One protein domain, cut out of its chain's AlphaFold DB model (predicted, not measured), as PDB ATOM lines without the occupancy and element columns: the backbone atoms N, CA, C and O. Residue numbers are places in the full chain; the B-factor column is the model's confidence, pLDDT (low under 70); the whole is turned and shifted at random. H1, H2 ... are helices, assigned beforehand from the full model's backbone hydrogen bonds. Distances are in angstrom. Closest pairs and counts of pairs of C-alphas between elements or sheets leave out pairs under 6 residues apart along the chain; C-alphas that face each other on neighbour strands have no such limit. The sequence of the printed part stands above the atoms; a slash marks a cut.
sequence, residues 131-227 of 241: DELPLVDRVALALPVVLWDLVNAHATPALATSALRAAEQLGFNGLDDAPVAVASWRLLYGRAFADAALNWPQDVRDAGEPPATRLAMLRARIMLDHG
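What this domain is: This is residues 131 to 227 of the 241 residues of an uncharacterized protein of Burkholderiales bacterium JOSHI_001 (UniProt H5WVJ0). A kinked helix, H3, is the core of a rounded cluster: H1 and H2 pack on its first half, and H5, with short H4 on it, packs on H3 away from H1 and H2. The 97 printed residues include five named helices, H1 to H5 in chain order, and no named strand: all helix. The whole is compact, radius of gyration of the C-alphas 12.9 A, spanning 33 by 27 by 21 A.

Where its parts are: H1, residues 135 to 146, 15.8 A, begins at C-alpha (42.862, -3.647, 164.410). H2 is residues 156 to 169, 19.9 A; H3, 178 to 193, 17.8 A, has a kink of 59 degrees near residue 187; H4 is 201 to 205. H5, 211 to 226, 21.9 A, ends at C-alpha (40.918, -4.709, 140.305).

How they stand to each other: H3 touches H2 about perpendicular at 90 degrees, closest C-alphas Leu 164 and Pro 179, 4.8 A. H3 touches H5, closest C-alphas Ala 181 and Arg 219, 6.3 A. H1 and H5 are apart. Every O i to N i+4 pair is within hydrogen-bond range in H2, H4 and H5; H1 has 6 of 8, H3 9 of 12.

The domain as a whole: The printed part has no cut and no long link. Residues 153 to 154 and 191 to 198 have pLDDT under 70.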
ATOM      1  N   ASP A 131      43.923   5.424 164.509       93.62
ATOM      2  CA  ASP A 131      45.207   4.711 164.610       93.62
ATOM      3  C   ASP A 131      45.340   3.897 165.909       93.62
ATOM      4  O   ASP A 131      45.887   2.795 165.882       93.62
ATOM      5  N   GLU A 132      44.753   4.391 167.002       93.69
ATOM      6  CA  GLU A 132      44.744   3.744 168.324       93.69
ATOM      7  C   GLU A 132      43.587   2.747 168.516       93.69
ATOM      8  O   GLU A 132      43.458   2.125 169.572       93.69
ATOM      9  N   LEU A 133      42.703   2.596 167.522       96.19
ATOM     10  CA  LEU A 133      41.608   1.634 167.616       96.19
ATOM     11  C   LEU A 133      42.128   0.196 167.469       96.19
ATOM     12  O   LEU A 133      43.125  -0.044 166.774       96.19
ATOM     13  N   PRO A 134      41.419  -0.794 168.041       96.25
ATOM     14  CA  PRO A 134      41.679  -2.197 167.757       96.25
ATOM     15  C   PRO A 134      41.743  -2.467 166.249       96.25
ATOM     16  O   PRO A 134      40.984  -1.899 165.461       96.25
ATOM     17  N   LEU A 135      42.630  -3.379 165.833       95.31
ATOM     18  CA  LEU A 135      42.862  -3.647 164.410       95.31
ATOM     19  C   LEU A 135      41.575  -4.031 163.663       95.31
ATOM     20  O   LEU A 135      41.375  -3.602 162.531       95.31
ATOM     21  N   VAL A 136      40.673  -4.781 164.301       96.25
ATOM     22  CA  VAL A 136      39.374  -5.143 163.710       96.25
ATOM     23  C   VAL A 136      38.530  -3.915 163.348       96.25
ATOM     24  O   VAL A 136      37.926  -3.890 162.275       96.25
ATOM     25  N   ASP A 137      38.551  -2.870 164.172       96.69
ATOM     26  CA  ASP A 137      37.789  -1.639 163.948       96.69
ATOM     27  C   ASP A 137      38.449  -0.772 162.874       96.69
ATOM     28  O   ASP A 137      37.774  -0.235 161.994       96.69
ATOM     29  N   ARG A 138      39.787  -0.707 162.870       96.88
ATOM     30  CA  ARG A 138      40.560  -0.059 161.797       96.88
ATOM     31  C   ARG A 138      40.266  -0.706 160.444       96.88
ATOM     32  O   ARG A 138      39.973  -0.016 159.470       96.88
ATOM     33  N   VAL A 139      40.278  -2.037 160.388       96.25
ATOM     34  CA  VAL A 139      39.928  -2.803 159.185       96.25
ATOM     35  C   VAL A 139      38.485  -2.515 158.783       96.25
ATOM     36  O   VAL A 139      38.231  -2.232 157.614       96.25
ATOM     37  N   ALA A 140      37.544  -2.506 159.729       95.88
ATOM     38  CA  ALA A 140      36.156  -2.170 159.443       95.88
ATOM     39  C   ALA A 140      36.010  -0.763 158.829       95.88
ATOM     40  O   ALA A 140      35.265  -0.588 157.872       95.88
ATOM     41  N   LEU A 141      36.763   0.233 159.296       95.62
ATOM     42  CA  LEU A 141      36.748   1.575 158.702       95.62
ATOM     43  C   LEU A 141      37.346   1.618 157.287       95.62
ATOM     44  O   LEU A 141      36.878   2.387 156.448       95.62
ATOM     45  N   ALA A 142      38.353   0.791 157.003       95.75
ATOM     46  CA  ALA A 142      39.027   0.761 155.707       95.75
ATOM     47  C   ALA A 142      38.225   0.049 154.609       95.75
ATOM     48  O   ALA A 142      38.286   0.440 153.440       95.75
ATOM     49  N   LEU A 143      37.470  -0.999 154.955       94.69
ATOM     50  CA  LEU A 143      36.784  -1.850 153.975       94.69
ATOM     51  C   LEU A 143      35.822  -1.084 153.045       94.69
ATOM     52  O   LEU A 143      35.898  -1.320 151.841       94.69
ATOM     53  N   PRO A 144      34.986  -0.136 153.513       93.50
ATOM     54  CA  PRO A 144      34.145   0.673 152.628       93.50
ATOM     55  C   PRO A 144      34.930   1.571 151.663       93.50
ATOM     56  O   PRO A 144      34.396   1.971 150.633       93.50
ATOM     57  N   VAL A 145      36.185   1.909 151.980       93.38
ATOM     58  CA  VAL A 145      37.045   2.710 151.096       93.38
ATOM     59  C   VAL A 145      37.685   1.834 150.026       93.38
ATOM     60  O   VAL A 145      37.719   2.234 148.869       93.38
ATOM     61  N   VAL A 146      38.168   0.643 150.389       92.19
ATOM     62  CA  VAL A 146      38.853  -0.284 149.467       92.19
ATOM     63  C   VAL A 146      37.864  -1.059 148.590       92.19
ATOM     64  O   VAL A 146      38.104  -1.279 147.403       92.19
ATOM     65  N   LEU A 147      36.716  -1.437 149.146       91.88
ATOM     66  CA  LEU A 147      35.691  -2.275 148.517       91.88
ATOM     67  C   LEU A 147      34.383  -1.501 148.330       91.88
ATOM     68  O   LEU A 147      33.295  -2.017 148.587       91.88
ATOM     69  N   TRP A 148      34.516  -0.246 147.895       89.06
ATOM     70  CA  TRP A 148      33.459   0.771 147.807       89.06
ATOM     71  C   TRP A 148      32.187   0.357 147.054       89.06
ATOM     72  O   TRP A 148      31.149   0.988 147.216       89.06
ATOM     73  N   ASP A 149      32.267  -0.660 146.206       87.81
ATOM     74  CA  ASP A 149      31.198  -1.185 145.357       87.81
ATOM     75  C   ASP A 149      30.720  -2.587 145.766       87.81
ATOM     76  O   ASP A 149      29.786  -3.106 145.161       87.81
ATOM     77  N   LEU A 150      31.338  -3.204 146.777       85.56
ATOM     78  CA  LEU A 150      31.073  -4.594 147.167       85.56
ATOM     79  C   LEU A 150      30.590  -4.755 148.609       85.56
ATOM     80  O   LEU A 150      30.085  -5.820 148.962       85.56
ATOM     81  N   VAL A 151      30.756  -3.739 149.462       78.38
ATOM     82  CA  VAL A 151      30.469  -3.862 150.898       78.38
ATOM     83  C   VAL A 151      29.365  -2.903 151.330       78.38
ATOM     84  O   VAL A 151      29.470  -1.689 151.183       78.38
ATOM     85  N   ASN A 152      28.331  -3.466 151.954       76.19
ATOM     86  CA  ASN A 152      27.305  -2.709 152.663       76.19
ATOM     87  C   ASN A 152      27.753  -2.436 154.103       76.19
ATOM     88  O   ASN A 152      28.276  -3.335 154.764       76.19
ATOM     89  N   ALA A 153      27.463  -1.240 154.625       69.62
ATOM     90  CA  ALA A 153      27.912  -0.789 155.949       69.62
ATOM     91  C   ALA A 153      27.591  -1.766 157.102       69.62
ATOM     92  O   ALA A 153      28.356  -1.868 158.058       69.62
ATOM     93  N   HIS A 154      26.486  -2.512 157.013       68.44
ATOM     94  CA  HIS A 154      26.076  -3.479 158.040       68.44
ATOM     95  C   HIS A 154      26.890  -4.784 158.036       68.44
ATOM     96  O   HIS A 154      26.949  -5.464 159.057       68.44
ATOM     97  N   ALA A 155      27.533  -5.144 156.922       80.12
ATOM     98  CA  ALA A 155      28.338  -6.366 156.815       80.12
ATOM     99  C   ALA A 155      29.789  -6.171 157.294       80.12
ATOM    100  O   ALA A 155      30.519  -7.140 157.515       80.12
ATOM    101  N   THR A 156      30.212  -4.919 157.461       86.50
ATOM    102  CA  THR A 156      31.612  -4.540 157.646       86.50
ATOM    103  C   THR A 156      32.278  -5.117 158.905       86.50
ATOM    104  O   THR A 156      33.372  -5.668 158.767       86.50
ATOM    105  N   PRO A 157      31.663  -5.099 160.107       91.31
ATOM    106  CA  PRO A 157      32.302  -5.661 161.307       91.31
ATOM    107  C   PRO A 157      32.526  -7.180 161.220       91.31
ATOM    108  O   PRO A 157      33.583  -7.700 161.594       91.31
ATOM    109  N   ALA A 158      31.544  -7.906 160.672       91.00
ATOM    110  CA  ALA A 158      31.637  -9.351 160.473       91.00
ATOM    111  C   ALA A 158      32.718  -9.704 159.439       91.00
ATOM    112  O   ALA A 158      33.498 -10.638 159.642       91.00
ATOM    113  N   LEU A 159      32.800  -8.924 158.357       92.00
ATOM    114  CA  LEU A 159      33.830  -9.073 157.335       92.00
ATOM    115  C   LEU A 159      35.230  -8.812 157.902       92.00
ATOM    116  O   LEU A 159      36.124  -9.624 157.674       92.00
ATOM    117  N   ALA A 160      35.408  -7.742 158.681       94.00
ATOM    118  CA  ALA A 160      36.676  -7.419 159.331       94.00
ATOM    119  C   ALA A 160      37.144  -8.551 160.257       94.00
ATOM    120  O   ALA A 160      38.273  -9.025 160.135       94.00
ATOM    121  N   THR A 161      36.250  -9.064 161.108       95.56
ATOM    122  CA  THR A 161      36.544 -10.193 162.010       95.56
ATOM    123  C   THR A 161      36.936 -11.453 161.232       95.56
ATOM    124  O   THR A 161      37.909 -12.132 161.565       95.56
ATOM    125  N   SER A 162      36.191 -11.774 160.169       94.00
ATOM    126  CA  SER A 162      36.471 -12.943 159.328       94.00
ATOM    127  C   SER A 162      37.800 -12.813 158.582       94.00
ATOM    128  O   SER A 162      38.516 -13.800 158.414       94.00
ATOM    129  N   ALA A 163      38.133 -11.607 158.124       93.75
ATOM    130  CA  ALA A 163      39.365 -11.335 157.406       93.75
ATOM    131  C   ALA A 163      40.591 -11.353 158.323       93.75
ATOM    132  O   ALA A 163      41.624 -11.874 157.915       93.75
ATOM    133  N   LEU A 164      40.458 -10.868 159.562       95.75
ATOM    134  CA  LEU A 164      41.510 -10.934 160.575       95.75
ATOM    135  C   LEU A 164      41.892 -12.390 160.868       95.75
ATOM    136  O   LEU A 164      43.039 -12.776 160.670       95.75
ATOM    137  N   ARG A 165      40.902 -13.232 161.192       94.75
ATOM    138  CA  ARG A 165      41.120 -14.670 161.425       94.75
ATOM    139  C   ARG A 165      41.757 -15.366 160.220       94.75
ATOM    140  O   ARG A 165      42.627 -16.215 160.374       94.75
ATOM    141  N   ALA A 166      41.314 -15.028 159.010       92.00
ATOM    142  CA  ALA A 166      41.880 -15.604 157.794       92.00
ATOM    143  C   ALA A 166      43.328 -15.139 157.552       92.00
ATOM    144  O   ALA A 166      44.151 -15.935 157.113       92.00
ATOM    145  N   ALA A 167      43.663 -13.883 157.861       93.69
ATOM    146  CA  ALA A 167      45.031 -13.381 157.775       93.69
ATOM    147  C   ALA A 167      45.967 -14.096 158.765       93.69
ATOM    148  O   ALA A 167      47.067 -14.495 158.382       93.69
ATOM    149  N   GLU A 168      45.510 -14.337 159.997       93.75
ATOM    150  CA  GLU A 168      46.244 -15.123 161.002       93.75
ATOM    151  C   GLU A 168      46.520 -16.552 160.507       93.75
ATOM    152  O   GLU A 168      47.653 -17.028 160.577       93.75
ATOM    153  N   GLN A 169      45.511 -17.213 159.928       91.56
ATOM    154  CA  GLN A 169      45.636 -18.563 159.360       91.56
ATOM    155  C   GLN A 169      46.627 -18.644 158.190       91.56
ATOM    156  O   GLN A 169      47.229 -19.691 157.969       91.56
ATOM    157  N   LEU A 170      46.817 -17.550 157.448       89.38
ATOM    158  CA  LEU A 170      47.795 -17.448 156.356       89.38
ATOM    159  C   LEU A 170      49.205 -17.073 156.846       89.38
ATOM    160  O   LEU A 170      50.130 -16.935 156.036       89.38
ATOM    161  N   GLY A 171      49.378 -16.898 158.158       92.31
ATOM    162  CA  GLY A 171      50.646 -16.529 158.775       92.31
ATOM    163  C   GLY A 171      50.992 -15.045 158.649       92.31
ATOM    164  O   GLY A 171      52.157 -14.692 158.800       92.31
ATOM    165  N   PHE A 172      50.019 -14.164 158.393       93.31
ATOM    166  CA  PHE A 172      50.233 -12.709 158.316       93.31
ATOM    167  C   PHE A 172      50.170 -12.006 159.681       93.31
ATOM    168  O   PHE A 172      49.817 -10.829 159.772       93.31
ATOM    169  N   ASN A 173      50.493 -12.722 160.759       89.38
ATOM    170  CA  ASN A 173      50.499 -12.167 162.110       89.38
ATOM    171  C   ASN A 173      51.459 -10.968 162.189       89.38
ATOM    172  O   ASN A 173      52.597 -11.053 161.732       89.38
ATOM    173  N   GLY A 174      50.996  -9.852 162.757       86.25
ATOM    174  CA  GLY A 174      51.781  -8.617 162.875       86.25
ATOM    175  C   GLY A 174      51.797  -7.719 161.630       86.25
ATOM    176  O   GLY A 174      52.449  -6.678 161.655       86.25
ATOM    177  N   LEU A 175      51.081  -8.077 160.555       91.75
ATOM    178  CA  LEU A 175      50.929  -7.239 159.362       91.75
ATOM    179  C   LEU A 175      49.557  -6.547 159.353       91.75
ATOM    180  O   LEU A 175      48.565  -7.123 158.905       91.75
ATOM    181  N   ASP A 176      49.514  -5.292 159.805       91.88
ATOM    182  CA  ASP A 176      48.276  -4.515 160.008       91.88
ATOM    183  C   ASP A 176      47.341  -4.479 158.786       91.88
ATOM    184  O   ASP A 176      46.125  -4.567 158.938       91.88
ATOM    185  N   ASP A 177      47.863  -4.378 157.560       91.00
ATOM    186  CA  ASP A 177      46.989  -4.286 156.379       91.00
ATOM    187  C   ASP A 177      46.612  -5.650 155.776       91.00
ATOM    188  O   ASP A 177      45.822  -5.712 154.827       91.00
ATOM    189  N   ALA A 178      47.152  -6.753 156.303       93.94
ATOM    190  CA  ALA A 178      46.853  -8.089 155.794       93.94
ATOM    191  C   ALA A 178      45.354  -8.425 155.824       93.94
ATOM    192  O   ALA A 178      44.854  -8.915 154.810       93.94
ATOM    193  N   PRO A 179      44.587  -8.108 156.887       95.31
ATOM    194  CA  PRO A 179      43.150  -8.365 156.897       95.31
ATOM    195  C   PRO A 179      42.400  -7.603 155.797       95.31
ATOM    196  O   PRO A 179      41.487  -8.154 155.190       95.31
ATOM    197  N   VAL A 180      42.797  -6.369 155.464       94.81
ATOM    198  CA  VAL A 180      42.164  -5.611 154.368       94.81
ATOM    199  C   VAL A 180      42.441  -6.276 153.020       94.81
ATOM    200  O   VAL A 180      41.524  -6.445 152.210       94.81
ATOM    201  N   ALA A 181      43.684  -6.705 152.783       92.88
ATOM    202  CA  ALA A 181      44.054  -7.424 151.567       92.88
ATOM    203  C   ALA A 181      43.324  -8.775 151.463       92.88
ATOM    204  O   ALA A 181      42.788  -9.104 150.408       92.88
ATOM    205  N   VAL A 182      43.213  -9.518 152.568       92.25
ATOM    206  CA  VAL A 182      42.497 -10.802 152.635       92.25
ATOM    207  C   VAL A 182      40.990 -10.626 152.438       92.25
ATOM    208  O   VAL A 182      40.373 -11.417 151.726       92.25
ATOM    209  N   ALA A 183      40.371  -9.591 153.007       92.38
ATOM    210  CA  ALA A 183      38.966  -9.281 152.743       92.38
ATOM    211  C   ALA A 183      38.733  -8.953 151.262       92.38
ATOM    212  O   ALA A 183      37.806  -9.482 150.648       92.38
ATOM    213  N   SER A 184      39.614  -8.125 150.689       91.69
ATOM    214  CA  SER A 184      39.569  -7.748 149.274       91.69
ATOM    215  C   SER A 184      39.687  -8.972 148.382       91.69
ATOM    216  O   SER A 184      38.875  -9.177 147.488       91.69
ATOM    217  N   TRP A 185      40.649  -9.836 148.682       88.00
ATOM    218  CA  TRP A 185      40.845 -11.100 147.995       88.00
ATOM    219  C   TRP A 185      39.603 -11.994 148.029       88.00
ATOM    220  O   TRP A 185      39.140 -12.466 146.993       88.00
ATOM    221  N   ARG A 186      39.002 -12.188 149.206       87.75
ATOM    222  CA  ARG A 186      37.829 -13.062 149.351       87.75
ATOM    223  C   ARG A 186      36.608 -12.539 148.598       87.75
ATOM    224  O   ARG A 186      35.843 -13.343 148.074       87.75
ATOM    225  N   LEU A 187      36.418 -11.221 148.542       89.25
ATOM    226  CA  LEU A 187      35.256 -10.620 147.885       89.25
ATOM    227  C   LEU A 187      35.434 -10.425 146.379       89.25
ATOM    228  O   LEU A 187      34.473 -10.618 145.643       89.25
ATOM    229  N   LEU A 188      36.636 -10.082 145.916       88.56
ATOM    230  CA  LEU A 188      36.897  -9.823 144.497       88.56
ATOM    231  C   LEU A 188      37.032 -11.112 143.678       88.56
ATOM    232  O   LEU A 188      36.565 -11.162 142.545       88.56
ATOM    233  N   TYR A 189      37.628 -12.160 144.256       84.25
ATOM    234  CA  TYR A 189      37.854 -13.431 143.557       84.25
ATOM    235  C   TYR A 189      36.825 -14.517 143.926       84.25
ATOM    236  O   TYR A 189      36.687 -15.513 143.215       84.25
ATOM    237  N   GLY A 190      36.056 -14.331 145.005       76.81
ATOM    238  CA  GLY A 190      34.932 -15.196 145.374       76.81
ATOM    239  C   GLY A 190      35.293 -16.685 145.506       76.81
ATOM    240  O   GLY A 190      36.340 -17.052 146.036       76.81
ATOM    241  N   ARG A 191      34.396 -17.563 145.026       60.97
ATOM    242  CA  ARG A 191      34.592 -19.030 145.009       60.97
ATOM    243  C   ARG A 191      35.537 -19.525 143.912       60.97
ATOM    244  O   ARG A 191      35.983 -20.659 144.022       60.97
ATOM    245  N   ALA A 192      35.895 -18.698 142.923       55.44
ATOM    246  CA  ALA A 192      36.825 -19.066 141.840       55.44
ATOM    247  C   ALA A 192      38.250 -19.390 142.337       55.44
ATOM    248  O   ALA A 192      39.136 -19.731 141.565       55.44
ATOM    249  N   PHE A 193      38.456 -19.263 143.643       53.62
ATOM    250  CA  PHE A 193      39.638 -19.634 144.389       53.62
ATOM    251  C   PHE A 193      39.599 -21.056 144.986       53.62
ATOM    252  O   PHE A 193      40.641 -21.620 145.319       53.62
ATOM    253  N   ALA A 194      38.401 -21.617 145.182       50.97
ATOM    254  CA  ALA A 194      38.214 -23.002 145.619       50.97
ATOM    255  C   ALA A 194      38.376 -23.981 144.448       50.97
ATOM    256  O   ALA A 194      38.862 -25.094 144.639       50.97
ATOM    257  N   ASP A 195      38.031 -23.530 143.244       46.75
ATOM    258  CA  ASP A 195      38.231 -24.265 142.004       46.75
ATOM    259  C   ASP A 195      39.571 -23.821 141.401       46.75
ATOM    260  O   ASP A 195      39.871 -22.632 141.384       46.75
ATOM    261  N   ALA A 196      40.400 -24.752 140.934       53.09
ATOM    262  CA  ALA A 196      41.786 -24.547 140.483       53.09
ATOM    263  C   ALA A 196      41.975 -23.648 139.226       53.09
ATOM    264  O   ALA A 196      42.893 -23.854 138.439       53.09
ATOM    265  N   ALA A 197      41.103 -22.662 139.003       60.56
ATOM    266  CA  ALA A 197      41.075 -21.784 137.838       60.56
ATOM    267  C   ALA A 197      42.159 -20.687 137.853       60.56
ATOM    268  O   ALA A 197      42.473 -20.128 136.804       60.56
ATOM    269  N   LEU A 198      42.732 -20.367 139.018       69.19
ATOM    270  CA  LEU A 198      43.788 -19.362 139.172       69.19
ATOM    271  C   LEU A 198      45.090 -20.030 139.631       69.19
ATOM    272  O   LEU A 198      45.082 -20.794 140.592       69.19
ATOM    273  N   ASN A 199      46.206 -19.701 138.976       74.56
ATOM    274  CA  ASN A 199      47.537 -20.234 139.293       74.56
ATOM    275  C   ASN A 199      48.263 -19.423 140.385       74.56
ATOM    276  O   ASN A 199      48.770 -19.992 141.330       74.56
ATOM    277  N   TRP A 200      48.230 -18.094 140.368       81.56
ATOM    278  CA  TRP A 200      48.932 -17.266 141.367       81.56
ATOM    279  C   TRP A 200      48.540 -17.453 142.864       81.56
ATOM    280  O   TRP A 200      49.360 -17.133 143.724       81.56
ATOM    281  N   PRO A 201      47.340 -17.950 143.261       82.25
ATOM    282  CA  PRO A 201      47.004 -18.268 144.652       82.25
ATOM    283  C   PRO A 201      48.039 -19.022 145.475       82.25
ATOM    284  O   PRO A 201      48.122 -18.816 146.689       82.25
ATOM    285  N   GLN A 202      48.765 -19.940 144.838       81.12
ATOM    286  CA  GLN A 202      49.785 -20.743 145.502       81.12
ATOM    287  C   GLN A 202      50.929 -19.876 146.028       81.12
ATOM    288  O   GLN A 202      51.383 -20.115 147.138       81.12
ATOM    289  N   ASP A 203      51.279 -18.799 145.325       80.38
ATOM    290  CA  ASP A 203      52.378 -17.908 145.695       80.38
ATOM    291  C   ASP A 203      52.063 -17.141 146.994       80.38
ATOM    292  O   ASP A 203      52.928 -16.876 147.822       80.38
ATOM    293  N   VAL A 204      50.783 -16.831 147.239       82.75
ATOM    294  CA  VAL A 204      50.327 -16.189 148.490       82.75
ATOM    295  C   VAL A 204      50.227 -17.192 149.647       82.75
ATOM    296  O   VAL A 204      50.269 -16.808 150.821       82.75
ATOM    297  N   ARG A 205      50.092 -18.484 149.338       83.62
ATOM    298  CA  ARG A 205      49.995 -19.582 150.312       83.62
ATOM    299  C   ARG A 205      51.333 -20.266 150.592       83.62
ATOM    300  O   ARG A 205      51.385 -21.067 151.523       83.62
ATOM    301  N   ASP A 206      52.371 -19.977 149.815       83.75
ATOM    302  CA  ASP A 206      53.667 -20.640 149.919       83.75
ATOM    303  C   ASP A 206      54.353 -20.322 151.253       83.75
ATOM    304  O   ASP A 206      54.888 -19.240 151.468       83.75
ATOM    305  N   ALA A 207      54.363 -21.273 152.183       79.12
ATOM    306  CA  ALA A 207      54.998 -21.071 153.481       79.12
ATOM    307  C   ALA A 207      56.530 -20.888 153.399       79.12
ATOM    308  O   ALA A 207      57.127 -20.486 154.397       79.12
ATOM    309  N   GLY A 208      57.156 -21.169 152.247       85.38
ATOM    310  CA  GLY A 208      58.573 -20.905 151.997       85.38
ATOM    311  C   GLY A 208      58.909 -19.419 151.849       85.38
ATOM    312  O   GLY A 208      60.044 -19.028 152.113       85.38
ATOM    313  N   GLU A 209      57.928 -18.582 151.496       88.56
ATOM    314  CA  GLU A 209      58.118 -17.143 151.304       88.56
ATOM    315  C   GLU A 209      57.752 -16.325 152.560       88.56
ATOM    316  O   GLU A 209      56.730 -16.596 153.221       88.56
ATOM    317  N   PRO A 210      58.518 -15.262 152.890       90.12
ATOM    318  CA  PRO A 210      58.215 -14.394 154.020       90.12
ATOM    319  C   PRO A 210      56.788 -13.814 153.948       90.12
ATOM    320  O   PRO A 210      56.347 -13.384 152.877       90.12
ATOM    321  N   PRO A 211      56.060 -13.714 155.081       91.31
ATOM    322  CA  PRO A 211      54.697 -13.175 155.113       91.31
ATOM    323  C   PRO A 211      54.544 -11.803 154.435       91.31
ATOM    324  O   PRO A 211      53.558 -11.568 153.738       91.31
ATOM    325  N   ALA A 212      55.528 -10.913 154.597       88.19
ATOM    326  CA  ALA A 212      55.530  -9.588 153.974       88.19
ATOM    327  C   ALA A 212      55.614  -9.658 152.438       88.19
ATOM    328  O   ALA A 212      54.866  -8.960 151.751       88.19
ATOM    329  N   THR A 213      56.457 -10.545 151.894       88.19
ATOM    330  CA  THR A 213      56.579 -10.788 150.447       88.19
ATOM    331  C   THR A 213      55.259 -11.286 149.873       88.19
ATOM    332  O   THR A 213      54.728 -10.702 148.929       88.19
ATOM    333  N   ARG A 214      54.659 -12.300 150.505       90.31
ATOM    334  CA  ARG A 214      53.363 -12.860 150.088       90.31
ATOM    335  C   ARG A 214      52.235 -11.837 150.140       90.31
ATOM    336  O   ARG A 214      51.400 -11.782 149.235       90.31
ATOM    337  N   LEU A 215      52.217 -10.988 151.167       90.38
ATOM    338  CA  LEU A 215      51.253  -9.899 151.264       90.38
ATOM    339  C   LEU A 215      51.464  -8.852 150.160       90.38
ATOM    340  O   LEU A 215      50.487  -8.394 149.567       90.38
ATOM    341  N   ALA A 216      52.712  -8.505 149.838       87.31
ATOM    342  CA  ALA A 216      53.021  -7.610 148.726       87.31
ATOM    343  C   ALA A 216      52.557  -8.193 147.379       87.31
ATOM    344  O   ALA A 216      51.944  -7.475 146.589       87.31
ATOM    345  N   MET A 217      52.757  -9.495 147.145       87.69
ATOM    346  CA  MET A 217      52.255 -10.190 145.952       87.69
ATOM    347  C   MET A 217      50.725 -10.152 145.874       87.69
ATOM    348  O   MET A 217      50.170  -9.826 144.824       87.69
ATOM    349  N   LEU A 218      50.032 -10.404 146.992       89.44
ATOM    350  CA  LEU A 218      48.573 -10.325 147.052       89.44
ATOM    351  C   LEU A 218      48.063  -8.919 146.695       89.44
ATOM    352  O   LEU A 218      47.153  -8.777 145.877       89.44
ATOM    353  N   ARG A 219      48.666  -7.873 147.273       89.56
ATOM    354  CA  ARG A 219      48.322  -6.471 146.974       89.56
ATOM    355  C   ARG A 219      48.585  -6.131 145.515       89.56
ATOM    356  O   ARG A 219      47.714  -5.556 144.869       89.56
ATOM    357  N   ALA A 220      49.745  -6.521 144.984       87.00
ATOM    358  CA  ALA A 220      50.104  -6.300 143.588       87.00
ATOM    359  C   ALA A 220      49.093  -6.965 142.648       87.00
ATOM    360  O   ALA A 220      48.642  -6.342 141.690       87.00
ATOM    361  N   ARG A 221      48.658  -8.190 142.959       88.38
ATOM    362  CA  ARG A 221      47.642  -8.884 142.169       88.38
ATOM    363  C   ARG A 221      46.283  -8.191 142.225       88.38
ATOM    364  O   ARG A 221      45.699  -7.922 141.181       88.38
ATOM    365  N   ILE A 222      45.796  -7.840 143.419       89.00
ATOM    366  CA  ILE A 222      44.542  -7.081 143.575       89.00
ATOM    367  C   ILE A 222      44.626  -5.734 142.844       89.00
ATOM    368  O   ILE A 222      43.650  -5.289 142.238       89.00
ATOM    369  N   MET A 223      45.782  -5.076 142.888       86.94
ATOM    370  CA  MET A 223      46.020  -3.844 142.150       86.94
ATOM    371  C   MET A 223      45.917  -4.065 140.638       86.94
ATOM    372  O   MET A 223      45.169  -3.347 139.974       86.94
ATOM    373  N   LEU A 224      46.623  -5.059 140.095       85.81
ATOM    374  CA  LEU A 224      46.621  -5.362 138.663       85.81
ATOM    375  C   LEU A 224      45.216  -5.698 138.153       85.81
ATOM    376  O   LEU A 224      44.771  -5.080 137.185       85.81
ATOM    377  N   ASP A 225      44.511  -6.594 138.843       87.06
ATOM    378  CA  ASP A 225      43.226  -7.135 138.387       87.06
ATOM    379  C   ASP A 225      42.044  -6.194 138.682       87.06
ATOM    380  O   ASP A 225      41.099  -6.120 137.898       87.06
ATOM    381  N   HIS A 226      42.082  -5.455 139.800       86.50
ATOM    382  CA  HIS A 226      40.918  -4.709 140.305       86.50
ATOM    383  C   HIS A 226      41.190  -3.254 140.692       86.50
ATOM    384  O   HIS A 226      40.248  -2.519 140.995       86.50
ATOM    385  N   GLY A 227      42.452  -2.821 140.728       84.06
ATOM    386  CA  GLY A 227      42.788  -1.429 141.011       84.06
ATOM    387  C   GLY A 227      42.564  -0.967 142.449       84.06
ATOM    388  O   GLY A 227      42.328   0.218 142.655       84.06
TER     389      GLY A 227